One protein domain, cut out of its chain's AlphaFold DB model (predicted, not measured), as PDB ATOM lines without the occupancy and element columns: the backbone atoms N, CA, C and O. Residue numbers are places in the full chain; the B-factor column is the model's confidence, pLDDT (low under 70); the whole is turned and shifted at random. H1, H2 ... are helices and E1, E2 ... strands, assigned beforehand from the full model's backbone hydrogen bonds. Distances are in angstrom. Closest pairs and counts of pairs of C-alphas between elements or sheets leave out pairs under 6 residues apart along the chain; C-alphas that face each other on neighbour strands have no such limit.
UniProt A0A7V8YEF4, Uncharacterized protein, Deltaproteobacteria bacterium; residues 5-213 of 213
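AT A GLANCE: This is residues 5 to 213 of the 213 residues of an uncharacterized protein of Deltaproteobacteria bacterium (UniProt A0A7V8YEF4). Four small antiparallel sheets fan out like the blades of a propeller, with their first strands, E9, E5, E1 and E13, brought together in the middle. The ring is only partly closed: the first and last blades meet at E1 and E13 alone, while H2 fills the wedge between the first two blades and H1 packs on the second. The printed part has 209 residues, with two named helices and 15 named strands in the order E1 to E4, H1, E5 to E7, H2, E8 to E15. The sheet orders are E1-E2-E3-E4, E5-E6-E7-E8, E9-E10-E11-E12 and E13-E14-E15. The class is mostly strand, and the whole is compact, with a radius of gyration of the C-alphas of 16.3 A and spans of 51 by 37 by 35 A.

IN THESE COORDINATES: E9 is residues 120 to 127, 20.2 A long; E10, 134 to 141, 22.8 A; E11, 150 to 158, 24.2 A, bends by 51 degrees at residue 153; E12 is 164 to 166. E5 is residues 60 to 66, E6 69 to 74, E7 84 to 90, 20.2 A, and E8 107 to 112. E1 is residues 10 to 16, beginning at C-alpha 10 (45.428, -19.391, 99.721); E2 is 19 to 24, E3 33 to 36, E4 39 to 42. E13 is residues 178 to 184, E14 187 to 192, and E15 203 to 206, ending at C-alpha 206 (24.032, -11.805, 93.849). H1 is residues 44 to 53, 14.3 A; H2 is 91 to 98.

HOW THE PARTS SIT: E9 to E12 form a meander, each strand the antiparallel neighbour of the one before, as do E1 to E4, E5 to E7 and E13 to E15. Within hydrogen-bond range are, for instance, N 137 and O 155 of E10 and E11, 2.9 A, and N 72 and O 87 of E6 and E7, 2.8 A. In a stack of sheets, face to face in turn, the E9 sheet faces the E5 sheet at 9.7 A and the E13 sheet at 10.4 A. The closest C-alphas of E5 and E9 are Gly 62 and Asp 126, 4.4 A; of E1 and E5, Ser 12 and Gly 62, 5.1 A. H1 and H2 are on the same face of the E5 sheet, at heights of 10.2 A and 7.5 A. H2 is also on the E1 sheet, across the strands. Every O i to N i+4 pair is within range in H2, and 5 of 6 in H1.

THE WHOLE: The C-alphas farthest apart are those of Gly 101 and Gly 171, 51.1 A. The printed part has no cut; the link E12 to E13 is long. Mean pLDDT of the printed part is 93.0, with residues 5 and 213 under 70.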
ATOM      1  N   ARG A   5      47.933 -31.493  96.689       67.44
ATOM      2  CA  ARG A   5      48.799 -31.784  97.855       67.44
ATOM      3  C   ARG A   5      49.963 -30.810  98.057       67.44
ATOM      4  O   ARG A   5      50.586 -30.840  99.110       67.44
ATOM      5  N   VAL A   6      50.305 -30.026  97.040       73.31
ATOM      6  CA  VAL A   6      51.395 -29.042  97.075       73.31
ATOM      7  C   VAL A   6      50.886 -27.611  96.858       73.31
ATOM      8  O   VAL A   6      51.701 -26.692  96.809       73.31
ATOM      9  N   LYS A   7      49.561 -27.409  96.720       81.88
ATOM     10  CA  LYS A   7      48.933 -26.081  96.657       81.88
ATOM     11  C   LYS A   7      49.129 -25.409  98.028       81.88
ATOM     12  O   LYS A   7      48.811 -26.037  99.039       81.88
ATOM     13  N   PRO A   8      49.618 -24.157  98.068       84.69
ATOM     14  CA  PRO A   8      49.686 -23.359  99.295       84.69
ATOM     15  C   PRO A   8      48.317 -23.116  99.941       84.69
ATOM     16  O   PRO A   8      48.264 -22.871 101.139       84.69
ATOM     17  N   ASP A   9      47.246 -23.247  99.148       91.69
ATOM     18  CA  ASP A   9      45.848 -23.188  99.588       91.69
ATOM     19  C   ASP A   9      45.500 -21.818 100.166       91.69
ATOM     20  O   ASP A   9      45.112 -21.699 101.319       91.69
ATOM     21  N   LEU A  10      45.776 -20.768  99.383       94.19
ATOM     22  CA  LEU A  10      45.428 -19.391  99.721       94.19
ATOM     23  C   LEU A  10      43.927 -19.205  99.509       94.19
ATOM     24  O   LEU A  10      43.509 -18.976  98.380       94.19
ATOM     25  N   GLU A  11      43.166 -19.316 100.593       94.56
ATOM     26  CA  GLU A  11      41.695 -19.304 100.577       94.56
ATOM     27  C   GLU A  11      41.110 -17.951 100.996       94.56
ATOM     28  O   GLU A  11      39.907 -17.748 100.975       94.56
ATOM     29  N   SER A  12      41.943 -16.999 101.416       95.25
ATOM     30  CA  SER A  12      41.468 -15.649 101.723       95.25
ATOM     31  C   SER A  12      42.537 -14.598 101.472       95.25
ATOM     32  O   SER A  12      43.741 -14.881 101.459       95.25
ATOM     33  N   VAL A  13      42.101 -13.359 101.251       95.69
ATOM     34  CA  VAL A  13      42.990 -12.242 100.940       95.69
ATOM     35  C   VAL A  13      42.530 -10.965 101.631       95.69
ATOM     36  O   VAL A  13      41.342 -10.672 101.691       95.69
ATOM     37  N   VAL A  14      43.478 -10.183 102.149       96.50
ATOM     38  CA  VAL A  14      43.208  -8.852 102.711       96.50
ATOM     39  C   VAL A  14      44.196  -7.815 102.187       96.50
ATOM     40  O   VAL A  14      45.372  -8.111 101.956       96.50
ATOM     41  N   ALA A  15      43.730  -6.576 102.041       95.62
ATOM     42  CA  ALA A  15      44.577  -5.421 101.761       95.62
ATOM     43  C   ALA A  15      44.937  -4.704 103.073       95.62
ATOM     44  O   ALA A  15      44.101  -4.034 103.679       95.62
ATOM     45  N   LEU A  16      46.191  -4.824 103.518       95.88
ATOM     46  CA  LEU A  16      46.675  -4.244 104.773       95.88
ATOM     47  C   LEU A  16      47.842  -3.294 104.517       95.88
ATOM     48  O   LEU A  16      48.889  -3.697 104.022       95.88
ATOM     49  N   ASP A  17      47.661  -2.024 104.881       93.69
ATOM     50  CA  ASP A  17      48.683  -0.971 104.805       93.69
ATOM     51  C   ASP A  17      49.349  -0.871 103.417       93.69
ATOM     52  O   ASP A  17      50.557  -0.676 103.282       93.69
ATOM     53  N   GLY A  18      48.534  -1.014 102.365       93.50
ATOM     54  CA  GLY A  18      48.969  -0.960 100.966       93.50
ATOM     55  C   GLY A  18      49.584  -2.256 100.431       93.50
ATOM     56  O   GLY A  18      50.061  -2.257  99.299       93.50
ATOM     57  N   ARG A  19      49.571  -3.337 101.218       95.50
ATOM     58  CA  ARG A  19      50.064  -4.667 100.840       95.50
ATOM     59  C   ARG A  19      48.908  -5.633 100.637       95.50
ATOM     60  O   ARG A  19      47.924  -5.572 101.375       95.50
ATOM     61  N   LEU A  20      49.047  -6.551  99.686       96.88
ATOM     62  CA  LEU A  20      48.111  -7.662  99.515       96.88
ATOM     63  C   LEU A  20      48.626  -8.879 100.283       96.88
ATOM     64  O   LEU A  20      49.751  -9.324 100.046       96.88
ATOM     65  N   VAL A  21      47.810  -9.411 101.191       98.06
ATOM     66  CA  VAL A  21      48.160 -10.544 102.054       98.06
ATOM     67  C   VAL A  21      47.205 -11.700 101.774       98.06
ATOM     68  O   VAL A  21      46.052 -11.662 102.190       98.06
ATOM     69  N   GLY A  22      47.692 -12.720 101.072       97.44
ATOM     70  CA  GLY A  22      47.028 -14.009 100.910       97.44
ATOM     71  C   GLY A  22      47.292 -14.907 102.115       97.44
ATOM     72  O   GLY A  22      48.447 -15.135 102.493       97.44
ATOM     73  N   LEU A  23      46.219 -15.415 102.706       97.62
ATOM     74  CA  LEU A  23      46.210 -16.246 103.901       97.62
ATOM     75  C   LEU A  23      45.880 -17.690 103.505       97.62
ATOM     76  O   LEU A  23      44.851 -17.920 102.864       97.62
ATOM     77  N   PRO A  24      46.731 -18.668 103.857       97.19
ATOM     78  CA  PRO A  24      46.436 -20.057 103.570       97.19
ATOM     79  C   PRO A  24      45.385 -20.646 104.522       97.19
ATOM     80  O   PRO A  24      45.162 -20.130 105.618       97.19
ATOM     81  N   SER A  25      44.790 -21.776 104.154       96.12
ATOM     82  CA  SER A  25      43.760 -22.434 104.969       96.12
ATOM     83  C   SER A  25      44.266 -23.022 106.289       96.12
ATOM     84  O   SER A  25      43.527 -23.108 107.266       96.12
ATOM     85  N   GLY A  26      45.527 -23.453 106.372       95.38
ATOM     86  CA  GLY A  26      46.047 -24.141 107.561       95.38
ATOM     87  C   GLY A  26      45.717 -25.633 107.657       95.38
ATOM     88  O   GLY A  26      46.234 -26.283 108.575       95.38
ATOM     89  N   SER A  27      44.945 -26.174 106.707       92.19
ATOM     90  CA  SER A  27      44.322 -27.513 106.746       92.19
ATOM     91  C   SER A  27      45.265 -28.694 106.523       92.19
ATOM     92  O   SER A  27      44.921 -29.836 106.817       92.19
ATOM     93  N   ALA A  28      46.490 -28.444 106.062       88.81
ATOM     94  CA  ALA A  28      47.514 -29.469 105.895       88.81
ATOM     95  C   ALA A  28      48.921 -28.911 106.176       88.81
ATOM     96  O   ALA A  28      49.127 -27.693 106.134       88.81
ATOM     97  N   PRO A  29      49.926 -29.773 106.433       84.69
ATOM     98  CA  PRO A  29      51.316 -29.340 106.518       84.69
ATOM     99  C   PRO A  29      51.740 -28.556 105.268       84.69
ATOM    100  O   PRO A  29      51.549 -29.025 104.147       84.69
ATOM    101  N   GLY A  30      52.327 -27.374 105.459       85.62
ATOM    102  CA  GLY A  30      52.742 -26.484 104.368       85.62
ATOM    103  C   GLY A  30      51.665 -25.508 103.879       85.62
ATOM    104  O   GLY A  30      52.007 -24.569 103.164       85.62
ATOM    105  N   ARG A  31      50.402 -25.650 104.315       93.75
ATOM    106  CA  ARG A  31      49.335 -24.642 104.136       93.75
ATOM    107  C   ARG A  31      49.396 -23.571 105.232       93.75
ATOM    108  O   ARG A  31      48.402 -23.230 105.850       93.75
ATOM    109  N   ASP A  32      50.598 -23.100 105.536       95.62
ATOM    110  CA  ASP A  32      50.902 -22.084 106.553       95.62
ATOM    111  C   ASP A  32      51.882 -21.023 106.023       95.62
ATOM    112  O   ASP A  32      52.441 -20.237 106.784       95.62
ATOM    113  N   GLN A  33      52.096 -20.996 104.705       96.19
ATOM    114  CA  GLN A  33      52.881 -19.979 104.015       96.19
ATOM    115  C   GLN A  33      51.948 -18.879 103.500       96.19
ATOM    116  O   GLN A  33      51.129 -19.123 102.615       96.19
ATOM    117  N   LEU A  34      52.084 -17.669 104.036       97.38
ATOM    118  CA  LEU A  34      51.352 -16.504 103.544       97.38
ATOM    119  C   LEU A  34      52.012 -15.989 102.267       97.38
ATOM    120  O   LEU A  34      53.236 -16.050 102.123       97.38
ATOM    121  N   ALA A  35      51.213 -15.414 101.374       97.56
ATOM    122  CA  ALA A  35      51.715 -14.634 100.251       97.56
ATOM    123  C   ALA A  35      51.543 -13.144 100.557       97.56
ATOM    124  O   ALA A  35      50.430 -12.689 100.782       97.56
ATOM    125  N   VAL A  36      52.623 -12.368 100.551       97.50
ATOM    126  CA  VAL A  36      52.592 -10.921 100.780       97.50
ATOM    127  C   VAL A  36      53.238 -10.205  99.608       97.50
ATOM    128  O   VAL A  36      54.437 -10.360  99.387       97.50
ATOM    129  N   ASP A  37      52.455  -9.449  98.839       94.94
ATOM    130  CA  ASP A  37      52.905  -8.785  97.602       94.94
ATOM    131  C   ASP A  37      53.656  -9.748  96.656       94.94
ATOM    132  O   ASP A  37      54.697  -9.422  96.087       94.94
ATOM    133  N   ALA A  38      53.132 -10.973  96.528       89.44
ATOM    134  CA  ALA A  38      53.714 -12.099  95.785       89.44
ATOM    135  C   ALA A  38      55.028 -12.695  96.348       89.44
ATOM    136  O   ALA A  38      55.648 -13.534  95.691       89.44
ATOM    137  N   ALA A  39      55.438 -12.332  97.566       94.88
ATOM    138  CA  ALA A  39      56.523 -12.986  98.298       94.88
ATOM    139  C   ALA A  39      55.987 -13.950  99.369       94.88
ATOM    140  O   ALA A  39      54.995 -13.665 100.030       94.88
ATOM    141  N   TRP A  40      56.667 -15.077  99.581       95.94
ATOM    142  CA  TRP A  40      56.285 -16.037 100.620       95.94
ATOM    143  C   TRP A  40      56.794 -15.610 101.996       95.94
ATOM    144  O   TRP A  40      57.967 -15.258 102.150       95.94
ATOM    145  N   LEU A  41      55.920 -15.687 102.996       96.38
ATOM    146  CA  LEU A  41      56.228 -15.454 104.401       96.38
ATOM    147  C   LEU A  41      55.852 -16.687 105.225       96.38
ATOM    148  O   LEU A  41      54.739 -17.202 105.138       96.38
ATOM    149  N   ASP A  42      56.797 -17.142 106.043       96.31
ATOM    150  CA  ASP A  42      56.597 -18.279 106.931       96.31
ATOM    151  C   ASP A  42      55.607 -17.941 108.056       96.31
ATOM    152  O   ASP A  42      55.918 -17.163 108.960       96.31
ATOM    153  N   GLY A  43      54.422 -18.548 108.006       97.12
ATOM    154  CA  GLY A  43      53.342 -18.341 108.965       97.12
ATOM    155  C   GLY A  43      53.268 -19.363 110.091       97.12
ATOM    156  O   GLY A  43      52.365 -19.251 110.921       97.12
ATOM    157  N   ARG A  44      54.192 -20.331 110.173       96.25
ATOM    158  CA  ARG A  44      54.113 -21.463 111.120       96.25
ATOM    159  C   ARG A  44      53.769 -21.053 112.552       96.25
ATOM    160  O   ARG A  44      52.840 -21.600 113.128       96.25
ATOM    161  N   ALA A  45      54.436 -20.034 113.097       96.56
ATOM    162  CA  ALA A  45      54.189 -19.581 114.469       96.56
ATOM    163  C   ALA A  45      52.744 -19.083 114.705       96.56
ATOM    164  O   ALA A  45      52.154 -19.356 115.752       96.56
ATOM    165  N   LEU A  46      52.160 -18.378 113.730       98.00
ATOM    166  CA  LEU A  46      50.763 -17.947 113.789       98.00
ATOM    167  C   LEU A  46      49.826 -19.153 113.647       98.00
ATOM    168  O   LEU A  46      48.939 -19.344 114.478       98.00
ATOM    169  N   TYR A  47      50.055 -19.993 112.636       97.88
ATOM    170  CA  TYR A  47      49.188 -21.132 112.328       97.88
ATOM    171  C   TYR A  47      49.204 -22.217 113.406       97.88
ATOM    172  O   TYR A  47      48.170 -22.825 113.662       97.88
ATOM    173  N   ASP A  48      50.317 -22.411 114.110       97.19
ATOM    174  CA  ASP A  48      50.374 -23.301 115.275       97.19
ATOM    175  C   ASP A  48      49.466 -22.803 116.405       97.19
ATOM    176  O   ASP A  48      48.783 -23.595 117.054       97.19
ATOM    177  N   THR A  49      49.389 -21.482 116.598       97.69
ATOM    178  CA  THR A  49      48.475 -20.890 117.582       97.69
ATOM    179  C   THR A  49      47.021 -20.988 117.117       97.69
ATOM    180  O   THR A  49      46.155 -21.331 117.917       97.69
ATOM    181  N   LEU A  50      46.739 -20.762 115.828       97.94
ATOM    182  CA  LEU A  50      45.396 -20.937 115.257       97.94
ATOM    183  C   LEU A  50      44.890 -22.379 115.428       97.94
ATOM    184  O   LEU A  50      43.777 -22.580 115.907       97.94
ATOM    185  N   ARG A  51      45.727 -23.381 115.126       96.69
ATOM    186  CA  ARG A  51      45.399 -24.807 115.313       96.69
ATOM    187  C   ARG A  51      45.111 -25.164 116.768       96.69
ATOM    188  O   ARG A  51      44.310 -26.050 117.024       96.69
ATOM    189  N   ALA A  52      45.751 -24.490 117.721       96.56
ATOM    190  CA  ALA A  52      45.503 -24.719 119.142       96.56
ATOM    191  C   ALA A  52      44.186 -24.091 119.644       96.56
ATOM    192  O   ALA A  52      43.713 -24.464 120.718       96.56
ATOM    193  N   LEU A  53      43.610 -23.132 118.909       97.12
ATOM    194  CA  LEU A  53      42.389 -22.421 119.302       97.12
ATOM    195  C   LEU A  53      41.101 -23.126 118.879       97.12
ATOM    196  O   LEU A  53      40.083 -22.959 119.550       97.12
ATOM    197  N   VAL A  54      41.128 -23.870 117.774       95.50
ATOM    198  CA  VAL A  54      39.947 -24.555 117.241       95.50
ATOM    199  C   VAL A  54      40.040 -26.065 117.476       95.50
ATOM    200  O   VAL A  54      41.108 -26.651 117.305       95.50
ATOM    201  N   PRO A  55      38.946 -26.724 117.892       92.94
ATOM    202  CA  PRO A  55      38.876 -28.177 117.885       92.94
ATOM    203  C   PRO A  55      38.825 -28.712 116.446       92.94
ATOM    204  O   PRO A  55      38.330 -28.045 115.540       92.94
ATOM    205  N   GLY A  56      39.282 -29.951 116.257       91.38
ATOM    206  CA  GLY A  56      39.265 -30.605 114.947       91.38
ATOM    207  C   GLY A  56      40.371 -30.096 114.023       91.38
ATOM    208  O   GLY A  56      41.533 -30.025 114.426       91.38
ATOM    209  N   GLU A  57      40.012 -29.800 112.776       92.38
ATOM    210  CA  GLU A  57      40.928 -29.317 111.740       92.38
ATOM    211  C   GLU A  57      40.786 -27.802 111.560       92.38
ATOM    212  O   GLU A  57      39.680 -27.280 111.418       92.38
ATOM    213  N   LEU A  58      41.921 -27.094 111.544       95.94
ATOM    214  CA  LEU A  58      41.964 -25.694 111.127       95.94
ATOM    215  C   LEU A  58      41.735 -25.622 109.616       95.94
ATOM    216  O   LEU A  58      42.453 -26.274 108.865       95.94
ATOM    217  N   ASN A  59      40.790 -24.799 109.186       96.56
ATOM    218  CA  ASN A  59      40.532 -24.509 107.787       96.56
ATOM    219  C   ASN A  59      40.016 -23.069 107.652       96.56
ATOM    220  O   ASN A  59      38.823 -22.815 107.789       96.56
ATOM    221  N   VAL A  60      40.923 -22.112 107.480       97.62
ATOM    222  CA  VAL A  60      40.583 -20.706 107.244       97.62
ATOM    223  C   VAL A  60      40.052 -20.566 105.822       97.62
ATOM    224  O   VAL A  60      40.803 -20.790 104.883       97.62
ATOM    225  N   GLU A  61      38.796 -20.156 105.677       96.50
ATOM    226  CA  GLU A  61      38.158 -19.937 104.366       96.50
ATOM    227  C   GLU A  61      37.620 -18.514 104.209       96.50
ATOM    228  O   GLU A  61      36.865 -18.237 103.302       96.50
ATOM    229  N   GLY A  62      37.985 -17.587 105.094       97.12
ATOM    230  CA  GLY A  62      37.589 -16.193 104.938       97.12
ATOM    231  C   GLY A  62      38.388 -15.268 105.836       97.12
ATOM    232  O   GLY A  62      38.779 -15.639 106.950       97.12
ATOM    233  N   ALA A  63      38.621 -14.045 105.367       97.75
ATOM    234  CA  ALA A  63      39.315 -13.025 106.134       97.75
ATOM    235  C   ALA A  63      38.742 -11.632 105.871       97.75
ATOM    236  O   ALA A  63      38.423 -11.277 104.743       97.75
ATOM    237  N   ARG A  64      38.654 -10.819 106.924       96.94
ATOM    238  CA  ARG A  64      38.157  -9.441 106.845       96.94
ATOM    239  C   ARG A  64      38.912  -8.542 107.812       96.94
ATOM    240  O   ARG A  64      39.184  -8.936 108.944       96.94
ATOM    241  N   LEU A  65      39.214  -7.316 107.397       97.25
ATOM    242  CA  LEU A  65      39.665  -6.273 108.319       97.25
ATOM    243  C   LEU A  65      38.450  -5.518 108.868       97.25
ATOM    244  O   LEU A  65      37.661  -4.978 108.100       97.25
ATOM    245  N   ASP A  66      38.325  -5.443 110.192       95.25
ATOM    246  CA  ASP A  66      37.276  -4.675 110.867       95.25
ATOM    247  C   ASP A  66      37.891  -3.818 111.978       95.25
ATOM    248  O   ASP A  66      38.389  -4.309 112.994       95.25
ATOM    249  N   GLY A  67      37.941  -2.504 111.749       94.81
ATOM    250  CA  GLY A  67      38.580  -1.562 112.667       94.81
ATOM    251  C   GLY A  67      40.042  -1.923 112.978       94.81
ATOM    252  O   GLY A  67      40.919  -1.853 112.108       94.81
ATOM    253  N   SER A  68      40.305  -2.257 114.246       97.06
ATOM    254  CA  SER A  68      41.623  -2.650 114.764       97.06
ATOM    255  C   SER A  68      41.870  -4.160 114.751       97.06
ATOM    256  O   SER A  68      42.881  -4.608 115.290       97.06
ATOM    257  N   GLU A  69      40.975  -4.953 114.171       97.94
ATOM    258  CA  GLU A  69      41.070  -6.409 114.152       97.94
ATOM    259  C   GLU A  69      41.158  -6.944 112.715       97.94
ATOM    260  O   GLU A  69      40.570  -6.410 111.775       97.94
ATOM    261  N   LEU A  70      41.919  -8.023 112.556       98.44
ATOM    262  CA  LEU A  70      41.797  -8.963 111.451       98.44
ATOM    263  C   LEU A  70      40.925 -10.118 111.940       98.44
ATOM    264  O   LEU A  70      41.261 -10.779 112.924       98.44
ATOM    265  N   TRP A  71      39.813 -10.351 111.263       98.38
ATOM    266  CA  TRP A  71      38.931 -11.483 111.496       98.38
ATOM    267  C   TRP A  71      39.278 -12.591 110.511       98.38
ATOM    268  O   TRP A  71      39.398 -12.340 109.316       98.38
ATOM    269  N   LEU A  72      39.430 -13.804 111.027       98.56
ATOM    270  CA  LEU A  72      39.629 -15.031 110.268       98.56
ATOM    271  C   LEU A  72      38.446 -15.955 110.535       98.56
ATOM    272  O   LEU A  72      38.052 -16.139 111.691       98.56
ATOM    273  N   PHE A  73      37.903 -16.548 109.481       98.12
ATOM    274  CA  PHE A  73      36.761 -17.445 109.552       98.12
ATOM    275  C   PHE A  73      37.219 -18.877 109.314       98.12
ATOM    276  O   PHE A  73      37.685 -19.229 108.234       98.12
ATOM    277  N   ASN A  74      37.116 -19.690 110.362       97.81
ATOM    278  CA  ASN A  74      37.367 -21.118 110.301       97.81
ATOM    279  C   ASN A  74      36.106 -21.836 109.832       97.81
ATOM    280  O   ASN A  74      35.035 -21.636 110.408       97.81
ATOM    281  N   ARG A  75      36.263 -22.709 108.845       95.69
ATOM    282  CA  ARG A  75      35.228 -23.577 108.311       95.69
ATOM    283  C   ARG A  75      35.063 -24.835 109.157       95.69
ATOM    284  O   ARG A  75      36.025 -25.517 109.505       95.69
ATOM    285  N   GLY A  76      33.811 -25.185 109.429       90.19
ATOM    286  CA  GLY A  76      33.452 -26.324 110.264       90.19
ATOM    287  C   GLY A  76      33.366 -27.690 109.579       90.19
ATOM    288  O   GLY A  76      33.237 -28.689 110.281       90.19
ATOM    289  N   ASN A  77      33.457 -27.768 108.251       81.69
ATOM    290  CA  ASN A  77      33.306 -28.997 107.450       81.69
ATOM    291  C   ASN A  77      34.542 -29.941 107.479       81.69
ATOM    292  O   ASN A  77      34.780 -30.724 106.567       81.69
ATOM    293  N   GLY A  78      35.385 -29.838 108.507       77.00
ATOM    294  CA  GLY A  78      36.558 -30.698 108.684       77.00
ATOM    295  C   GLY A  78      36.255 -31.999 109.430       77.00
ATOM    296  O   GLY A  78      35.099 -32.374 109.642       77.00
ATOM    297  N   ALA A  79      37.307 -32.672 109.902       79.75
ATOM    298  CA  ALA A  79      37.192 -33.839 110.780       79.75
ATOM    299  C   ALA A  79      36.243 -33.609 111.975       79.75
ATOM    300  O   ALA A  79      35.988 -32.475 112.393       79.75
ATOM    301  N   ILE A  80      35.752 -34.702 112.571       81.12
ATOM    302  CA  ILE A  80      34.816 -34.675 113.708       81.12
ATOM    303  C   ILE A  80      35.267 -33.665 114.772       81.12
ATOM    304  O   ILE A  80      36.378 -33.747 115.296       81.12
ATOM    305  N   GLY A  81      34.365 -32.747 115.119       87.38
ATOM    306  CA  GLY A  81      34.616 -31.692 116.099       87.38
ATOM    307  C   GLY A  81      35.065 -30.362 115.499       87.38
ATOM    308  O   GLY A  81      35.163 -29.403 116.256       87.38
ATOM    309  N   SER A  82      35.282 -30.277 114.183       93.31
ATOM    310  CA  SER A  82      35.552 -29.008 113.495       93.31
ATOM    311  C   SER A  82      34.348 -28.065 113.591       93.31
ATOM    312  O   SER A  82      33.189 -28.474 113.450       93.31
ATOM    313  N   ILE A  83      34.618 -26.786 113.839       96.06
ATOM    314  CA  ILE A  83      33.600 -25.767 114.123       96.06
ATOM    315  C   ILE A  83      33.675 -24.605 113.144       96.06
ATOM    316  O   ILE A  83      34.752 -24.245 112.683       96.06
ATOM    317  N   ASP A  84      32.527 -23.994 112.872       97.75
ATOM    318  CA  ASP A  84      32.495 -22.686 112.234       97.75
ATOM    319  C   ASP A  84      32.824 -21.642 113.302       97.75
ATOM    320  O   ASP A  84      32.225 -21.641 114.383       97.75
ATOM    321  N   ALA A  85      33.831 -20.806 113.062       97.56
ATOM    322  CA  ALA A  85      34.310 -19.889 114.087       97.56
ATOM    323  C   ALA A  85      34.935 -18.620 113.522       97.56
ATOM    324  O   ALA A  85      35.612 -18.647 112.500       97.56
ATOM    325  N   ARG A  86      34.787 -17.526 114.271       98.00
ATOM    326  CA  ARG A  86      35.548 -16.295 114.074       98.00
ATOM    327  C   ARG A  86      36.713 -16.262 115.053       98.00
ATOM    328  O   ARG A  86      36.527 -16.258 116.275       98.00
ATOM    329  N   ILE A  87      37.913 -16.188 114.508       98.62
ATOM    330  CA  ILE A  87      39.151 -15.921 115.231       98.62
ATOM    331  C   ILE A  87      39.529 -14.473 114.949       98.62
ATOM    332  O   ILE A  87      39.410 -14.014 113.817       98.62
ATOM    333  N   VAL A  88      39.988 -13.743 115.958       98.56
ATOM    334  CA  VAL A  88      40.491 -12.384 115.758       98.56
ATOM    335  C   VAL A  88      41.979 -12.297 116.037       98.56
ATOM    336  O   VAL A  88      42.515 -12.991 116.905       98.56
ATOM    337  N   VAL A  89      42.629 -11.399 115.315       98.75
ATOM    338  CA  VAL A  89      44.030 -11.030 115.468       98.75
ATOM    339  C   VAL A  89      44.088  -9.511 115.567       98.75
ATOM    340  O   VAL A  89      43.414  -8.818 114.809       98.75
ATOM    341  N   ASP A  90      44.887  -8.972 116.486       98.62
ATOM    342  CA  ASP A  90      45.127  -7.527 116.514       98.62
ATOM    343  C   ASP A  90      45.789  -7.089 115.197       98.62
ATOM    344  O   ASP A  90      46.844  -7.606 114.812       98.62
ATOM    345  N   ARG A  91      45.159  -6.142 114.494       98.31
ATOM    346  CA  ARG A  91      45.602  -5.685 113.172       98.31
ATOM    347  C   ARG A  91      46.993  -5.061 113.231       98.31
ATOM    348  O   ARG A  91      47.795  -5.283 112.326       98.31
ATOM    349  N   GLY A  92      47.288  -4.289 114.277       98.44
ATOM    350  CA  GLY A  92      48.585  -3.631 114.444       98.44
ATOM    351  C   GLY A  92      49.710  -4.637 114.683       98.44
ATOM    352  O   GLY A  92      50.775  -4.535 114.076       98.44
ATOM    353  N   ALA A  93      49.460  -5.649 115.512       98.56
ATOM    354  CA  ALA A  93      50.383  -6.746 115.765       98.56
ATOM    355  C   ALA A  93      50.598  -7.600 114.510       98.56
ATOM    356  O   ALA A  93      51.733  -7.970 114.215       98.56
ATOM    357  N   PHE A  94      49.537  -7.866 113.742       98.50
ATOM    358  CA  PHE A  94      49.652  -8.560 112.461       98.50
ATOM    359  C   PHE A  94      50.493  -7.750 111.464       98.50
ATOM    360  O   PHE A  94      51.455  -8.283 110.915       98.50
ATOM    361  N   ALA A  95      50.240  -6.446 111.312       98.31
ATOM    362  CA  ALA A  95      51.057  -5.566 110.470       98.31
ATOM    363  C   ALA A  95      52.533  -5.528 110.915       98.31
ATOM    364  O   ALA A  95      53.440  -5.649 110.087       98.31
ATOM    365  N   ALA A  96      52.791  -5.423 112.223       98.06
ATOM    366  CA  ALA A  96      54.144  -5.439 112.776       98.06
ATOM    367  C   ALA A  96      54.864  -6.769 112.501       98.06
ATOM    368  O   ALA A  96      56.047  -6.772 112.156       98.06
ATOM    369  N   TRP A  97      54.156  -7.895 112.606       97.94
ATOM    370  CA  TRP A  97      54.683  -9.218 112.278       97.94
ATOM    371  C   TRP A  97      55.060  -9.348 110.800       97.94
ATOM    372  O   TRP A  97      56.162  -9.804 110.494       97.94
ATOM    373  N   LEU A  98      54.226  -8.843 109.883       96.88
ATOM    374  CA  LEU A  98      54.555  -8.787 108.450       96.88
ATOM    375  C   LEU A  98      55.789  -7.913 108.143       96.88
ATOM    376  O   LEU A  98      56.354  -8.013 107.050       96.88
ATOM    377  N   GLY A  99      56.188  -7.044 109.077       95.31
ATOM    378  CA  GLY A  99      57.416  -6.244 109.049       95.31
ATOM    379  C   GLY A  99      58.615  -6.879 109.771       95.31
ATOM    380  O   GLY A  99      59.650  -6.227 109.898       95.31
ATOM    381  N   GLY A 100      58.499  -8.121 110.255       95.88
ATOM    382  CA  GLY A 100      59.558  -8.843 110.975       95.88
ATOM    383  C   GLY A 100      59.460  -8.786 112.505       95.88
ATOM    384  O   GLY A 100      60.402  -9.180 113.192       95.88
ATOM    385  N   GLY A 101      58.345  -8.288 113.048       97.12
ATOM    386  CA  GLY A 101      58.025  -8.364 114.473       97.12
ATOM    387  C   GLY A 101      57.690  -9.789 114.950       97.12
ATOM    388  O   GLY A 101      57.767 -10.743 114.177       97.12
ATOM    389  N   PRO A 102      57.315  -9.966 116.229       97.38
ATOM    390  CA  PRO A 102      56.857 -11.258 116.741       97.38
ATOM    391  C   PRO A 102      55.492 -11.641 116.154       97.38
ATOM    392  O   PRO A 102      54.683 -10.765 115.860       97.38
ATOM    393  N   ALA A 103      55.224 -12.946 116.032       97.25
ATOM    394  CA  ALA A 103      53.912 -13.439 115.610       97.25
ATOM    395  C   ALA A 103      52.808 -12.930 116.554       97.25
ATOM    396  O   ALA A 103      53.005 -12.939 117.776       97.25
ATOM    397  N   PRO A 104      51.660 -12.478 116.020       98.19
ATOM    398  CA  PRO A 104      50.577 -11.981 116.849       98.19
ATOM    399  C   PRO A 104      49.876 -13.138 117.563       98.19
ATOM    400  O   PRO A 104      49.941 -14.290 117.131       98.19
ATOM    401  N   VAL A 105      49.181 -12.823 118.655       97.81
ATOM    402  CA  VAL A 105      48.420 -13.808 119.431       97.81
ATOM    403  C   VAL A 105      46.950 -13.752 119.001       97.81
ATOM    404  O   VAL A 105      46.271 -12.781 119.343       97.81
ATOM    405  N   PRO A 106      46.446 -14.748 118.251       98.44
ATOM    406  CA  PRO A 106      45.032 -14.837 117.921       98.44
ATOM    407  C   PRO A 106      44.175 -15.194 119.144       98.44
ATOM    408  O   PRO A 106      44.652 -15.767 120.128       98.44
ATOM    409  N   ARG A 107      42.877 -14.899 119.053       98.38
ATOM    410  CA  ARG A 107      41.854 -15.247 120.050       98.38
ATOM    411  C   ARG A 107      40.631 -15.825 119.342       98.38
ATOM    412  O   ARG A 107      40.128 -15.215 118.403       98.38
ATOM    413  N   LEU A 108      40.107 -16.951 119.825       98.38
ATOM    414  CA  LEU A 108      38.785 -17.430 119.415       98.38
ATOM    415  C   LEU A 108      37.732 -16.448 119.947       98.38
ATOM    416  O   LEU A 108      37.617 -16.264 121.159       98.38
ATOM    417  N   ALA A 109      37.022 -15.767 119.052       97.50
ATOM    418  CA  ALA A 109      36.051 -14.745 119.425       97.50
ATOM    419  C   ALA A 109      34.635 -15.304 119.509       97.50
ATOM    420  O   ALA A 109      33.905 -14.971 120.439       97.50
ATOM    421  N   GLU A 110      34.257 -16.137 118.544       96.88
ATOM    422  CA  GLU A 110      32.890 -16.622 118.410       96.88
ATOM    423  C   GLU A 110      32.847 -17.955 117.668       96.88
ATOM    424  O   GLU A 110      33.682 -18.221 116.806       96.88
ATOM    425  N   THR A 111      31.848 -18.772 117.989       96.69
ATOM    426  CA  THR A 111      31.565 -20.051 117.336       96.69
ATOM    427  C   THR A 111      30.138 -20.054 116.824       96.69
ATOM    428  O   THR A 111      29.258 -19.486 117.468       96.69
ATOM    429  N   TRP A 112      29.914 -20.725 115.708       95.12
ATOM    430  CA  TRP A 112      28.683 -20.636 114.947       95.12
ATOM    431  C   TRP A 112      28.065 -22.019 114.742       95.12
ATOM    432  O   TRP A 112      28.765 -22.996 114.473       95.12
ATOM    433  N   ASP A 113      26.739 -22.080 114.854       94.38
ATOM    434  CA  ASP A 113      25.921 -23.183 114.352       94.38
ATOM    435  C   ASP A 113      25.017 -22.616 113.258       94.38
ATOM    436  O   ASP A 113      23.996 -21.983 113.531       94.38
ATOM    437  N   LEU A 114      25.440 -22.796 112.008       95.38
ATOM    438  CA  LEU A 114      24.700 -22.344 110.831       95.38
ATOM    439  C   LEU A 114      23.512 -23.263 110.505       95.38
ATOM    440  O   LEU A 114      22.748 -22.985 109.580       95.38
ATOM    441  N   GLY A 115      23.325 -24.353 111.251       95.38
ATOM    442  CA  GLY A 115      22.318 -25.360 110.969       95.38
ATOM    443  C   GLY A 115      22.651 -26.183 109.726       95.38
ATOM    444  O   GLY A 115      23.809 -26.482 109.426       95.38
ATOM    445  N   ALA A 116      21.608 -26.600 109.013       95.44
ATOM    446  CA  ALA A 116      21.726 -27.473 107.857       95.44
ATOM    447  C   ALA A 116      20.836 -27.002 106.705       95.44
ATOM    448  O   ALA A 116      19.716 -26.535 106.923       95.44
ATOM    449  N   LEU A 117      21.322 -27.210 105.486       95.50
ATOM    450  CA  LEU A 117      20.602 -27.017 104.236       95.50
ATOM    451  C   LEU A 117      20.530 -28.365 103.513       95.50
ATOM    452  O   LEU A 117      21.518 -29.093 103.431       95.50
ATOM    453  N   HIS A 118      19.328 -28.754 103.085       93.44
ATOM    454  CA  HIS A 118      19.048 -30.079 102.503       93.44
ATOM    455  C   HIS A 118      19.562 -31.261 103.347       93.44
ATOM    456  O   HIS A 118      19.931 -32.311 102.829       93.44
ATOM    457  N   GLY A 119      19.573 -31.099 104.676       92.12
ATOM    458  CA  GLY A 119      20.026 -32.122 105.626       92.12
ATOM    459  C   GLY A 119      21.546 -32.232 105.791       92.12
ATOM    460  O   GLY A 119      21.995 -33.079 106.563       92.12
ATOM    461  N   VAL A 120      22.329 -31.380 105.125       93.00
ATOM    462  CA  VAL A 120      23.789 -31.292 105.265       93.00
ATOM    463  C   VAL A 120      24.152 -30.002 105.989       93.00
ATOM    464  O   VAL A 120      23.550 -28.955 105.761       93.00
ATOM    465  N   ARG A 121      25.112 -30.085 106.913       94.00
ATOM    466  CA  ARG A 121      25.571 -28.942 107.706       94.00
ATOM    467  C   ARG A 121      26.082 -27.823 106.795       94.00
ATOM    468  O   ARG A 121      26.867 -28.089 105.893       94.00
ATOM    469  N   LEU A 122      25.685 -26.586 107.089       95.88
ATOM    470  CA  LEU A 122      26.288 -25.397 106.494       95.88
ATOM    471  C   LEU A 122      27.586 -25.039 107.218       95.88
ATOM    472  O   LEU A 122      27.629 -25.021 108.450       95.88
ATOM    473  N   SER A 123      28.614 -24.703 106.447       96.56
ATOM    474  CA  SER A 123      29.867 -24.156 106.965       96.56
ATOM    475  C   SER A 123      30.390 -23.042 106.067       96.56
ATOM    476  O   SER A 123      30.103 -23.044 104.868       96.56
ATOM    477  N   PHE A 124      31.136 -22.102 106.652       97.50
ATOM    478  CA  PHE A 124      31.670 -20.940 105.934       97.50
ATOM    479  C   PHE A 124      32.485 -21.346 104.705       97.50
ATOM    480  O   PHE A 124      33.183 -22.357 104.737       97.50
ATOM    481  N   THR A 125      32.400 -20.544 103.649       96.69
ATOM    482  CA  THR A 125      33.265 -20.673 102.466       96.69
ATOM    483  C   THR A 125      33.903 -19.364 102.038       96.69
ATOM    484  O   THR A 125      34.887 -19.417 101.322       96.69
ATOM    485  N   ASP A 126      33.344 -18.220 102.450       97.56
ATOM    486  CA  ASP A 126      34.014 -16.920 102.402       97.56
ATOM    487  C   ASP A 126      33.254 -15.866 103.225       97.56
ATOM    488  O   ASP A 126      32.131 -16.091 103.700       97.56
ATOM    489  N   VAL A 127      33.866 -14.697 103.387       97.50
ATOM    490  CA  VAL A 127      33.275 -13.476 103.927       97.50
ATOM    491  C   VAL A 127      33.649 -12.279 103.066       97.50
ATOM    492  O   VAL A 127      34.744 -12.189 102.531       97.50
ATOM    493  N   THR A 128      32.757 -11.296 103.006       96.31
ATOM    494  CA  THR A 128      33.060 -10.020 102.347       96.31
ATOM    495  C   THR A 128      34.233  -9.312 103.022       96.31
ATOM    496  O   THR A 128      34.238  -9.144 104.248       96.31
ATOM    497  N   ASP A 129      35.163  -8.807 102.223       90.25
ATOM    498  CA  ASP A 129      36.357  -8.075 102.649       90.25
ATOM    499  C   ASP A 129      36.068  -6.622 103.071       90.25
ATOM    500  O   ASP A 129      36.670  -6.124 104.024       90.25
ATOM    501  N   ASP A 130      35.102  -5.968 102.420       87.62
ATOM    502  CA  ASP A 130      34.617  -4.617 102.741       87.62
ATOM    503  C   ASP A 130      33.075  -4.546 102.669       87.62
ATOM    504  O   ASP A 130      32.398  -5.554 102.463       87.62
ATOM    505  N   GLY A 131      32.482  -3.380 102.929       90.38
ATOM    506  CA  GLY A 131      31.041  -3.159 102.831       90.38
ATOM    507  C   GLY A 131      30.244  -3.846 103.949       90.38
ATOM    508  O   GLY A 131      30.742  -3.965 105.073       90.38
ATOM    509  N   PRO A 132      28.988  -4.258 103.694       92.69
ATOM    510  CA  PRO A 132      28.187  -5.015 104.654       92.69
ATOM    511  C   PRO A 132      28.886  -6.314 105.064       92.69
ATOM    512  O   PRO A 132      29.425  -7.012 104.219       92.69
ATOM    513  N   ALA A 133      28.844  -6.658 106.352       94.31
ATOM    514  CA  ALA A 133      29.483  -7.861 106.883       94.31
ATOM    515  C   ALA A 133      28.655  -9.119 106.548       94.31
ATOM    516  O   ALA A 133      27.778  -9.529 107.319       94.31
ATOM    517  N   LEU A 134      28.921  -9.710 105.383       96.56
ATOM    518  CA  LEU A 134      28.239 -10.896 104.865       96.56
ATOM    519  C   LEU A 134      29.188 -12.094 104.779       96.56
ATOM    520  O   LEU A 134      30.408 -11.940 104.724       96.56
ATOM    521  N   PHE A 135      28.607 -13.289 104.750       97.69
ATOM    522  CA  PHE A 135      29.316 -14.548 104.537       97.69
ATOM    523  C   PHE A 135      28.632 -15.393 103.465       97.69
ATOM    524  O   PHE A 135      27.411 -15.311 103.299       97.69
ATOM    525  N   SER A 136      29.403 -16.246 102.798       97.81
ATOM    526  CA  SER A 136      28.899 -17.399 102.055       97.81
ATOM    527  C   SER A 136      29.137 -18.677 102.854       97.81
ATOM    528  O   SER A 136      30.086 -18.789 103.636       97.81
ATOM    529  N   ALA A 137      28.238 -19.638 102.690       97.38
ATOM    530  CA  ALA A 137      28.343 -20.953 103.298       97.38
ATOM    531  C   ALA A 137      27.876 -22.031 102.322       97.38
ATOM    532  O   ALA A 137      26.953 -21.810 101.539       97.38
ATOM    533  N   ALA A 138      28.475 -23.213 102.409       96.31
ATOM    534  CA  ALA A 138      28.115 -24.362 101.591       96.31
ATOM    535  C   ALA A 138      27.678 -25.534 102.465       96.31
ATOM    536  O   ALA A 138      28.279 -25.814 103.507       96.31
ATOM    537  N   ALA A 139      26.643 -26.233 102.008       95.00
ATOM    538  CA  ALA A 139      26.236 -27.522 102.536       95.00
ATOM    539  C   ALA A 139      26.937 -28.616 101.731       95.00
ATOM    540  O   ALA A 139      26.385 -29.167 100.780       95.00
ATOM    541  N   GLU A 140      28.191 -28.877 102.087       91.94
ATOM    542  CA  GLU A 140      29.058 -29.823 101.388       91.94
ATOM    543  C   GLU A 140      29.190 -31.120 102.192       91.94
ATOM    544  O   GLU A 140      29.551 -31.118 103.368       91.94
ATOM    545  N   ALA A 141      28.848 -32.247 101.569       86.94
ATOM    546  CA  ALA A 141      28.890 -33.563 102.192       86.94
ATOM    547  C   ALA A 141      30.300 -34.172 102.102       86.94
ATOM    548  O   ALA A 141      30.525 -35.116 101.336       86.94
ATOM    549  N   SER A 142      31.239 -33.620 102.871       80.50
ATOM    550  CA  SER A 142      32.665 -33.979 102.830       80.50
ATOM    551  C   SER A 142      33.085 -34.810 104.045       80.50
ATOM    552  O   SER A 142      32.505 -34.679 105.125       80.50
ATOM    553  N   PRO A 143      34.093 -35.690 103.911       73.25
ATOM    554  CA  PRO A 143      34.604 -36.465 105.038       73.25
ATOM    555  C   PRO A 143      35.662 -35.725 105.883       73.25
ATOM    556  O   PRO A 143      35.922 -36.165 107.005       73.25
ATOM    557  N   ASN A 144      36.318 -34.681 105.354       74.25
ATOM    558  CA  ASN A 144      37.365 -33.880 106.015       74.25
ATOM    559  C   ASN A 144      37.629 -32.556 105.254       74.25
ATOM    560  O   ASN A 144      37.034 -32.334 104.204       74.25
ATOM    561  N   ALA A 145      38.542 -31.708 105.753       71.69
ATOM    562  CA  ALA A 145      38.843 -30.390 105.170       71.69
ATOM    563  C   ALA A 145      39.732 -30.406 103.901       71.69
ATOM    564  O   ALA A 145      40.091 -29.346 103.396       71.69
ATOM    565  N   VAL A 146      40.150 -31.580 103.414       71.06
ATOM    566  CA  VAL A 146      41.050 -31.731 102.251       71.06
ATOM    567  C   VAL A 146      40.355 -32.392 101.059       71.06
ATOM    568  O   VAL A 146      40.714 -32.103  99.918       71.06
ATOM    569  N   ASP A 147      39.424 -33.309 101.317       74.75
ATOM    570  CA  ASP A 147      38.695 -34.056 100.295       74.75
ATOM    571  C   ASP A 147      37.335 -33.407 100.011       74.75
ATOM    572  O   ASP A 147      36.503 -33.291 100.912       74.75
ATOM    573  N   ASP A 148      37.084 -33.078  98.744       75.06
ATOM    574  CA  ASP A 148      35.831 -32.444  98.329       75.06
ATOM    575  C   ASP A 148      34.642 -33.412  98.443       75.06
ATOM    576  O   ASP A 148      34.715 -34.603  98.101       75.06
ATOM    577  N   GLY A 149      33.524 -32.874  98.915       80.81
ATOM    578  CA  GLY A 149      32.233 -33.538  99.002       80.81
ATOM    579  C   GLY A 149      31.240 -33.019  97.967       80.81
ATOM    580  O   GLY A 149      31.477 -32.047  97.255       80.81
ATOM    581  N   ALA A 150      30.072 -33.657  97.890       86.88
ATOM    582  CA  ALA A 150      28.986 -33.123  97.073       86.88
ATOM    583  C   ALA A 150      28.400 -31.871  97.742       86.88
ATOM    584  O   ALA A 150      27.909 -31.948  98.870       86.88
ATOM    585  N   VAL A 151      28.413 -30.741  97.038       92.06
ATOM    586  CA  VAL A 151      27.723 -29.515  97.448       92.06
ATOM    587  C   VAL A 151      26.236 -29.654  97.130       92.06
ATOM    588  O   VAL A 151      25.851 -29.832  95.976       92.06
ATOM    589  N   LEU A 152      25.391 -29.594  98.159       92.19
ATOM    590  CA  LEU A 152      23.937 -29.725  98.015       92.19
ATOM    591  C   LEU A 152      23.206 -28.385  97.997       92.19
ATOM    592  O   LEU A 152      22.037 -28.344  97.627       92.19
ATOM    593  N   GLY A 153      23.876 -27.308  98.397       94.31
ATOM    594  CA  GLY A 153      23.331 -25.961  98.341       94.31
ATOM    595  C   GLY A 153      24.304 -24.937  98.903       94.31
ATOM    596  O   GLY A 153      25.199 -25.271  99.687       94.31
ATOM    597  N   ILE A 154      24.098 -23.689  98.500       96.56
ATOM    598  CA  ILE A 154      24.892 -22.535  98.913       96.56
ATOM    599  C   ILE A 154      23.976 -21.516  99.577       96.56
ATOM    600  O   ILE A 154      22.837 -21.318  99.159       96.56
ATOM    601  N   ALA A 155      24.479 -20.855 100.609       96.88
ATOM    602  CA  ALA A 155      23.777 -19.812 101.326       96.88
ATOM    603  C   ALA A 155      24.618 -18.538 101.416       96.88
ATOM    604  O   ALA A 155      25.846 -18.591 101.478       96.88
ATOM    605  N   VAL A 156      23.933 -17.398 101.487       97.12
ATOM    606  CA  VAL A 156      24.503 -16.117 101.913       97.12
ATOM    607  C   VAL A 156      23.868 -15.710 103.235       97.12
ATOM    608  O   VAL A 156      22.666 -15.902 103.441       97.12
ATOM    609  N   GLY A 157      24.656 -15.151 104.146       95.94
ATOM    610  CA  GLY A 157      24.168 -14.706 105.443       95.94
ATOM    611  C   GLY A 157      24.866 -13.469 105.981       95.94
ATOM    612  O   GLY A 157      25.796 -12.941 105.374       95.94
ATOM    613  N   ARG A 158      24.380 -12.980 107.124       95.00
ATOM    614  CA  ARG A 158      24.933 -11.815 107.828       95.00
ATOM    615  C   ARG A 158      25.775 -12.248 109.010       95.00
ATOM    616  O   ARG A 158      25.329 -13.043 109.833       95.00
ATOM    617  N   LEU A 159      26.935 -11.622 109.160       94.94
ATOM    618  CA  LEU A 159      27.791 -11.830 110.323       94.94
ATOM    619  C   LEU A 159      27.185 -11.280 111.629       94.94
ATOM    620  O   LEU A 159      27.586 -11.705 112.702       94.94
ATOM    621  N   GLU A 160      26.224 -10.355 111.555       91.06
ATOM    622  CA  GLU A 160      25.618  -9.719 112.737       91.06
ATOM    623  C   GLU A 160      24.740 -10.668 113.567       91.06
ATOM    624  O   GLU A 160      24.807 -10.654 114.794       91.06
ATOM    625  N   ASP A 161      23.896 -11.466 112.910       90.12
ATOM    626  CA  ASP A 161      22.878 -12.293 113.570       90.12
ATOM    627  C   ASP A 161      22.925 -13.772 113.163       90.12
ATOM    628  O   ASP A 161      22.149 -14.584 113.667       90.12
ATOM    629  N   GLY A 162      23.807 -14.111 112.226       91.62
ATOM    630  CA  GLY A 162      23.951 -15.434 111.636       91.62
ATOM    631  C   GLY A 162      22.753 -15.949 110.856       91.62
ATOM    632  O   GLY A 162      22.719 -17.118 110.465       91.62
ATOM    633  N   GLY A 163      21.789 -15.075 110.564       94.06
ATOM    634  CA  GLY A 163      20.742 -15.384 109.610       94.06
ATOM    635  C   GLY A 163      21.351 -15.628 108.233       94.06
ATOM    636  O   GLY A 163      22.217 -14.872 107.789       94.06
ATOM    637  N   TRP A 164      20.840 -16.637 107.527       96.31
ATOM    638  CA  TRP A 164      21.196 -16.935 106.137       96.31
ATOM    639  C   TRP A 164      19.956 -17.174 105.260       96.31
ATOM    640  O   TRP A 164      18.824 -17.303 105.749       96.31
ATOM    641  N   THR A 165      20.164 -17.159 103.946       95.62
ATOM    642  CA  THR A 165      19.210 -17.585 102.918       95.62
ATOM    643  C   THR A 165      19.936 -18.412 101.869       95.62
ATOM    644  O   THR A 165      21.096 -18.139 101.569       95.62
ATOM    645  N   GLU A 166      19.257 -19.414 101.319       95.94
ATOM    646  CA  GLU A 166      19.760 -20.169 100.173       95.94
ATOM    647  C   GLU A 166      19.866 -19.260  98.941       95.94
ATOM    648  O   GLU A 166      19.048 -18.348  98.761       95.94
ATOM    649  N   ILE A 167      20.900 -19.490  98.134       95.38
ATOM    650  CA  ILE A 167      21.115 -18.825  96.851       95.38
ATOM    651  C   ILE A 167      20.474 -19.677  95.758       95.38
ATOM    652  O   ILE A 167      20.748 -20.871  95.634       95.38
ATOM    653  N   GLU A 168      19.644 -19.036  94.942       93.94
ATOM    654  CA  GLU A 168      18.955 -19.667  93.823       93.94
ATOM    655  C   GLU A 168      19.237 -18.913  92.523       93.94
ATOM    656  O   GLU A 168      19.256 -17.680  92.492       93.94
ATOM    657  N   GLU A 169      19.359 -19.658  91.428       93.12
ATOM    658  CA  GLU A 169      19.347 -19.134  90.069       93.12
ATOM    659  C   GLU A 169      18.073 -19.609  89.364       93.12
ATOM    660  O   GLU A 169      17.745 -20.795  89.354       93.12
ATOM    661  N   ALA A 170      17.305 -18.672  88.798       91.12
ATOM    662  CA  ALA A 170      16.045 -18.962  88.103       91.12
ATOM    663  C   ALA A 170      15.045 -19.835  88.908       91.12
ATOM    664  O   ALA A 170      14.235 -20.558  88.325       91.12
ATOM    665  N   GLY A 171      15.069 -19.729  90.244       89.50
ATOM    666  CA  GLY A 171      14.196 -20.475  91.158       89.50
ATOM    667  C   GLY A 171      14.660 -21.902  91.465       89.50
ATOM    668  O   GLY A 171      13.848 -22.719  91.900       89.50
ATOM    669  N   ALA A 172      15.928 -22.222  91.198       91.50
ATOM    670  CA  ALA A 172      16.552 -23.486  91.566       91.50
ATOM    671  C   ALA A 172      17.831 -23.241  92.388       91.50
ATOM    672  O   ALA A 172      18.564 -22.297  92.085       91.50
ATOM    673  N   PRO A 173      18.134 -24.085  93.391       91.81
ATOM    674  CA  PRO A 173      19.397 -24.021  94.117       91.81
ATOM    675  C   PRO A 173      20.610 -24.137  93.199       91.81
ATOM    676  O   PRO A 173      20.631 -24.973  92.289       91.81
ATOM    677  N   ILE A 174      21.643 -23.349  93.486       92.00
ATOM    678  CA  ILE A 174      22.963 -23.533  92.876       92.00
ATOM    679  C   ILE A 174      23.786 -24.550  93.678       92.00
ATOM    680  O   ILE A 174      23.594 -24.716  94.885       92.00
ATOM    681  N   SER A 175      24.713 -25.232  93.001       89.88
ATOM    682  CA  SER A 175      25.587 -26.249  93.615       89.88
ATOM    683  C   SER A 175      27.072 -26.080  93.294       89.88
ATOM    684  O   SER A 175      27.890 -26.830  93.815       89.88
ATOM    685  N   ASP A 176      27.448 -25.084  92.490       91.25
ATOM    686  CA  ASP A 176      28.851 -24.710  92.347       91.25
ATOM    687  C   ASP A 176      29.278 -23.915  93.594       91.25
ATOM    688  O   ASP A 176      28.620 -22.947  93.990       91.25
ATOM    689  N   LYS A 177      30.346 -24.371  94.262       92.25
ATOM    690  CA  LYS A 177      30.807 -23.802  95.532       92.25
ATOM    691  C   LYS A 177      31.286 -22.372  95.319       92.25
ATOM    692  O   LYS A 177      32.118 -22.130  94.454       92.25
ATOM    693  N   ILE A 178      30.777 -21.444  96.129       95.12
ATOM    694  CA  ILE A 178      31.310 -20.081  96.213       95.12
ATOM    695  C   ILE A 178      32.549 -20.101  97.109       95.12
ATOM    696  O   ILE A 178      32.431 -20.481  98.275       95.12
ATOM    697  N   GLU A 179      33.687 -19.658  96.574       93.25
ATOM    698  CA  GLU A 179      34.987 -19.542  97.276       93.25
ATOM    699  C   GLU A 179      35.571 -18.120  97.202       93.25
ATOM    700  O   GLU A 179      36.745 -17.884  97.467       93.25
ATOM    701  N   GLY A 180      34.749 -17.161  96.784       95.31
ATOM    702  CA  GLY A 180      35.089 -15.748  96.782       95.31
ATOM    703  C   GLY A 180      33.830 -14.919  96.942       95.31
ATOM    704  O   GLY A 180      32.854 -15.159  96.228       95.31
ATOM    705  N   LEU A 181      33.843 -13.944  97.844       96.56
ATOM    706  CA  LEU A 181      32.717 -13.061  98.119       96.56
ATOM    707  C   LEU A 181      33.207 -11.631  98.375       96.56
ATOM    708  O   LEU A 181      33.990 -11.381  99.283       96.56
ATOM    709  N   THR A 182      32.714 -10.659  97.610       96.06
ATOM    710  CA  THR A 182      33.098  -9.251  97.795       96.06
ATOM    711  C   THR A 182      31.944  -8.299  97.522       96.06
ATOM    712  O   THR A 182      31.039  -8.582  96.733       96.06
ATOM    713  N   TRP A 183      31.970  -7.150  98.189       94.06
ATOM    714  CA  TRP A 183      31.020  -6.070  97.967       94.06
ATOM    715  C   TRP A 183      31.688  -4.946  97.177       94.06
ATOM    716  O   TRP A 183      32.578  -4.267  97.684       94.06
ATOM    717  N   LEU A 184      31.220  -4.700  95.955       92.75
ATOM    718  CA  LEU A 184      31.778  -3.674  95.076       92.75
ATOM    719  C   LEU A 184      30.661  -2.858  94.430       92.75
ATOM    720  O   LEU A 184      29.724  -3.411  93.864       92.75
ATOM    721  N   ASP A 185      30.762  -1.531  94.525       91.19
ATOM    722  CA  ASP A 185      29.832  -0.575  93.906       91.19
ATOM    723  C   ASP A 185      28.344  -0.823  94.227       91.19
ATOM    724  O   ASP A 185      27.452  -0.557  93.423       91.19
ATOM    725  N   GLY A 186      28.059  -1.300  95.445       88.69
ATOM    726  CA  GLY A 186      26.692  -1.575  95.901       88.69
ATOM    727  C   GLY A 186      26.146  -2.939  95.471       88.69
ATOM    728  O   GLY A 186      24.944  -3.172  95.599       88.69
ATOM    729  N   VAL A 187      27.012  -3.809  94.954       92.19
ATOM    730  CA  VAL A 187      26.679  -5.132  94.428       92.19
ATOM    731  C   VAL A 187      27.480  -6.194  95.175       92.19
ATOM    732  O   VAL A 187      28.674  -6.019  95.430       92.19
ATOM    733  N   LEU A 188      26.820  -7.301  95.518       96.06
ATOM    734  CA  LEU A 188      27.481  -8.484  96.055       96.06
ATOM    735  C   LEU A 188      27.938  -9.367  94.893       96.06
ATOM    736  O   LEU A 188      27.113  -9.906  94.156       96.06
ATOM    737  N   TRP A 189      29.248  -9.510  94.747       97.12
ATOM    738  CA  TRP A 189      29.876 -10.386  93.767       97.12
ATOM    739  C   TRP A 189      30.354 -11.660  94.442       97.12
ATOM    740  O   TRP A 189      30.851 -11.618  95.569       97.12
ATOM    741  N   ALA A 190      30.244 -12.774  93.731       96.62
ATOM    742  CA  ALA A 190      30.815 -14.039  94.154       96.62
ATOM    743  C   ALA A 190      31.553 -14.728  93.009       96.62
ATOM    744  O   ALA A 190      31.205 -14.528  91.846       96.62
ATOM    745  N   CYS A 191      32.541 -15.562  93.324       96.00
ATOM    746  CA  CYS A 191      33.142 -16.464  92.349       96.00
ATOM    747  C   CYS A 191      33.025 -17.922  92.778       96.00
ATOM    748  O   CYS A 191      33.104 -18.238  93.968       96.00
ATOM    749  N   THR A 192      32.844 -18.802  91.796       94.44
ATOM    750  CA  THR A 192      32.818 -20.247  92.019       94.44
ATOM    751  C   THR A 192      34.149 -20.902  91.672       94.44
ATOM    752  O   THR A 192      34.836 -20.460  90.746       94.44
ATOM    753  N   ASP A 193      34.496 -21.976  92.385       88.75
ATOM    754  CA  ASP A 193      35.570 -22.896  91.997       88.75
ATOM    755  C   ASP A 193      34.970 -24.293  91.735       88.75
ATOM    756  O   ASP A 193      34.517 -24.962  92.666       88.75
ATOM    757  N   PRO A 194      34.893 -24.749  90.468       85.50
ATOM    758  CA  PRO A 194      34.373 -26.071  90.132       85.50
ATOM    759  C   PRO A 194      35.365 -27.201  90.437       85.50
ATOM    760  O   PRO A 194      35.039 -28.364  90.179       85.50
ATOM    761  N   ASP A 195      36.574 -26.877  90.909       79.38
ATOM    762  CA  ASP A 195      37.631 -27.826  91.259       79.38
ATOM    763  C   ASP A 195      38.065 -28.745  90.094       79.38
ATOM    764  O   ASP A 195      38.667 -29.815  90.258       79.38
ATOM    765  N   ASP A 196      37.776 -28.299  88.870       83.75
ATOM    766  CA  ASP A 196      38.031 -28.987  87.614       83.75
ATOM    767  C   ASP A 196      38.824 -28.052  86.687       83.75
ATOM    768  O   ASP A 196      38.291 -27.031  86.254       83.75
ATOM    769  N   PRO A 197      40.083 -28.381  86.335       84.25
ATOM    770  CA  PRO A 197      40.913 -27.518  85.493       84.25
ATOM    771  C   PRO A 197      40.358 -27.321  84.074       84.25
ATOM    772  O   PRO A 197      40.815 -26.416  83.374       84.25
ATOM    773  N   ASP A 198      39.417 -28.162  83.639       89.50
ATOM    774  CA  ASP A 198      38.763 -28.061  82.335       89.50
ATOM    775  C   ASP A 198      37.448 -27.252  82.399       89.50
ATOM    776  O   ASP A 198      36.841 -26.985  81.356       89.50
ATOM    777  N   ARG A 199      37.009 -26.821  83.595       89.31
ATOM    778  CA  ARG A 199      35.838 -25.954  83.800       89.31
ATOM    779  C   ARG A 199      36.275 -24.592  84.356       89.31
ATOM    780  O   ARG A 199      36.955 -24.540  85.375       89.31
ATOM    781  N   PRO A 200      35.896 -23.468  83.724       91.06
ATOM    782  CA  PRO A 200      36.146 -22.159  84.310       91.06
ATOM    783  C   PRO A 200      35.273 -21.957  85.553       91.06
ATOM    784  O   PRO A 200      34.121 -22.389  85.574       91.06
ATOM    785  N   GLY A 201      35.809 -21.251  86.547       92.50
ATOM    786  CA  GLY A 201      34.990 -20.632  87.586       92.50
ATOM    787  C   GLY A 201      34.094 -19.543  87.002       92.50
ATOM    788  O   GLY A 201      34.428 -18.916  85.988       92.50
ATOM    789  N   GLU A 202      32.952 -19.319  87.638       95.06
ATOM    790  CA  GLU A 202      31.973 -18.319  87.223       95.06
ATOM    791  C   GLU A 202      32.038 -17.092  88.130       95.06
ATOM    792  O   GLU A 202      32.320 -17.202  89.321       95.06
ATOM    793  N   LEU A 203      31.771 -15.914  87.562       96.31
ATOM    794  CA  LEU A 203      31.533 -14.689  88.320       96.31
ATOM    795  C   LEU A 203      30.022 -14.481  88.420       96.31
ATOM    796  O   LEU A 203      29.350 -14.320  87.400       96.31
ATOM    797  N   LEU A 204      29.513 -14.465  89.644       95.81
ATOM    798  CA  LEU A 204      28.101 -14.325  89.960       95.81
ATOM    799  C   LEU A 204      27.820 -12.926  90.508       95.81
ATOM    800  O   LEU A 204      28.543 -12.418  91.365       95.81
ATOM    801  N   GLU A 205      26.722 -12.336  90.048       96.25
ATOM    802  CA  GLU A 205      26.107 -11.168  90.673       96.25
ATOM    803  C   GLU A 205      24.962 -11.646  91.576       96.25
ATOM    804  O   GLU A 205      23.996 -12.244  91.098       96.25
ATOM    805  N   ILE A 206      25.049 -11.384  92.881       94.88
ATOM    806  CA  ILE A 206      24.032 -11.805  93.849       94.88
ATOM    807  C   ILE A 206      23.110 -10.625  94.167       94.88
ATOM    808  O   ILE A 206      23.471  -9.674  94.864       94.88
ATOM    809  N   ALA A 207      21.865 -10.716  93.702       91.50
ATOM    810  CA  ALA A 207      20.834  -9.736  94.016       91.50
ATOM    811  C   ALA A 207      20.240  -9.974  95.415       91.50
ATOM    812  O   ALA A 207      19.493 -10.927  95.642       91.50
ATOM    813  N   LEU A 208      20.497  -9.055  96.350       86.12
ATOM    814  CA  LEU A 208      19.897  -9.094  97.685       86.12
ATOM    815  C   LEU A 208      18.500  -8.439  97.698       86.12
ATOM    816  O   LEU A 208      18.283  -7.301  97.258       86.12
ATOM    817  N   GLY A 209      17.512  -9.174  98.212       83.50
ATOM    818  CA  GLY A 209      16.108  -8.761  98.269       83.50
ATOM    819  C   GLY A 209      15.520  -8.784  99.681       83.50
ATOM    820  O   GLY A 209      15.994  -9.485 100.569       83.50
ATOM    821  N   GLY A 210      14.436  -8.038  99.901       82.94
ATOM    822  CA  GLY A 210      13.687  -8.081 101.163       82.94
ATOM    823  C   GLY A 210      14.535  -7.699 102.379       82.94
ATOM    824  O   GLY A 210      15.123  -6.623 102.401       82.94
ATOM    825  N   ARG A 211      14.596  -8.584 103.385       79.31
ATOM    826  CA  ARG A 211      15.340  -8.374 104.647       79.31
ATOM    827  C   ARG A 211      16.868  -8.318 104.493       79.31
ATOM    828  O   ARG A 211      17.550  -8.177 105.503       79.31
ATOM    829  N   TRP A 212      17.371  -8.517 103.276       77.25
ATOM    830  CA  TRP A 212      18.791  -8.568 102.926       77.25
ATOM    831  C   TRP A 212      19.312  -7.268 102.293       77.25
ATOM    832  O   TRP A 212      20.482  -7.214 101.931       77.25
ATOM    833  N   ARG A 213      18.448  -6.257 102.130       65.69
ATOM    834  CA  ARG A 213      18.820  -4.905 101.692       65.69
ATOM    835  C   ARG A 213      19.133  -3.990 102.864       65.69
ATOM    836  O   ARG A 213      18.482  -4.166 103.919       65.69
TER     837      ARG A 213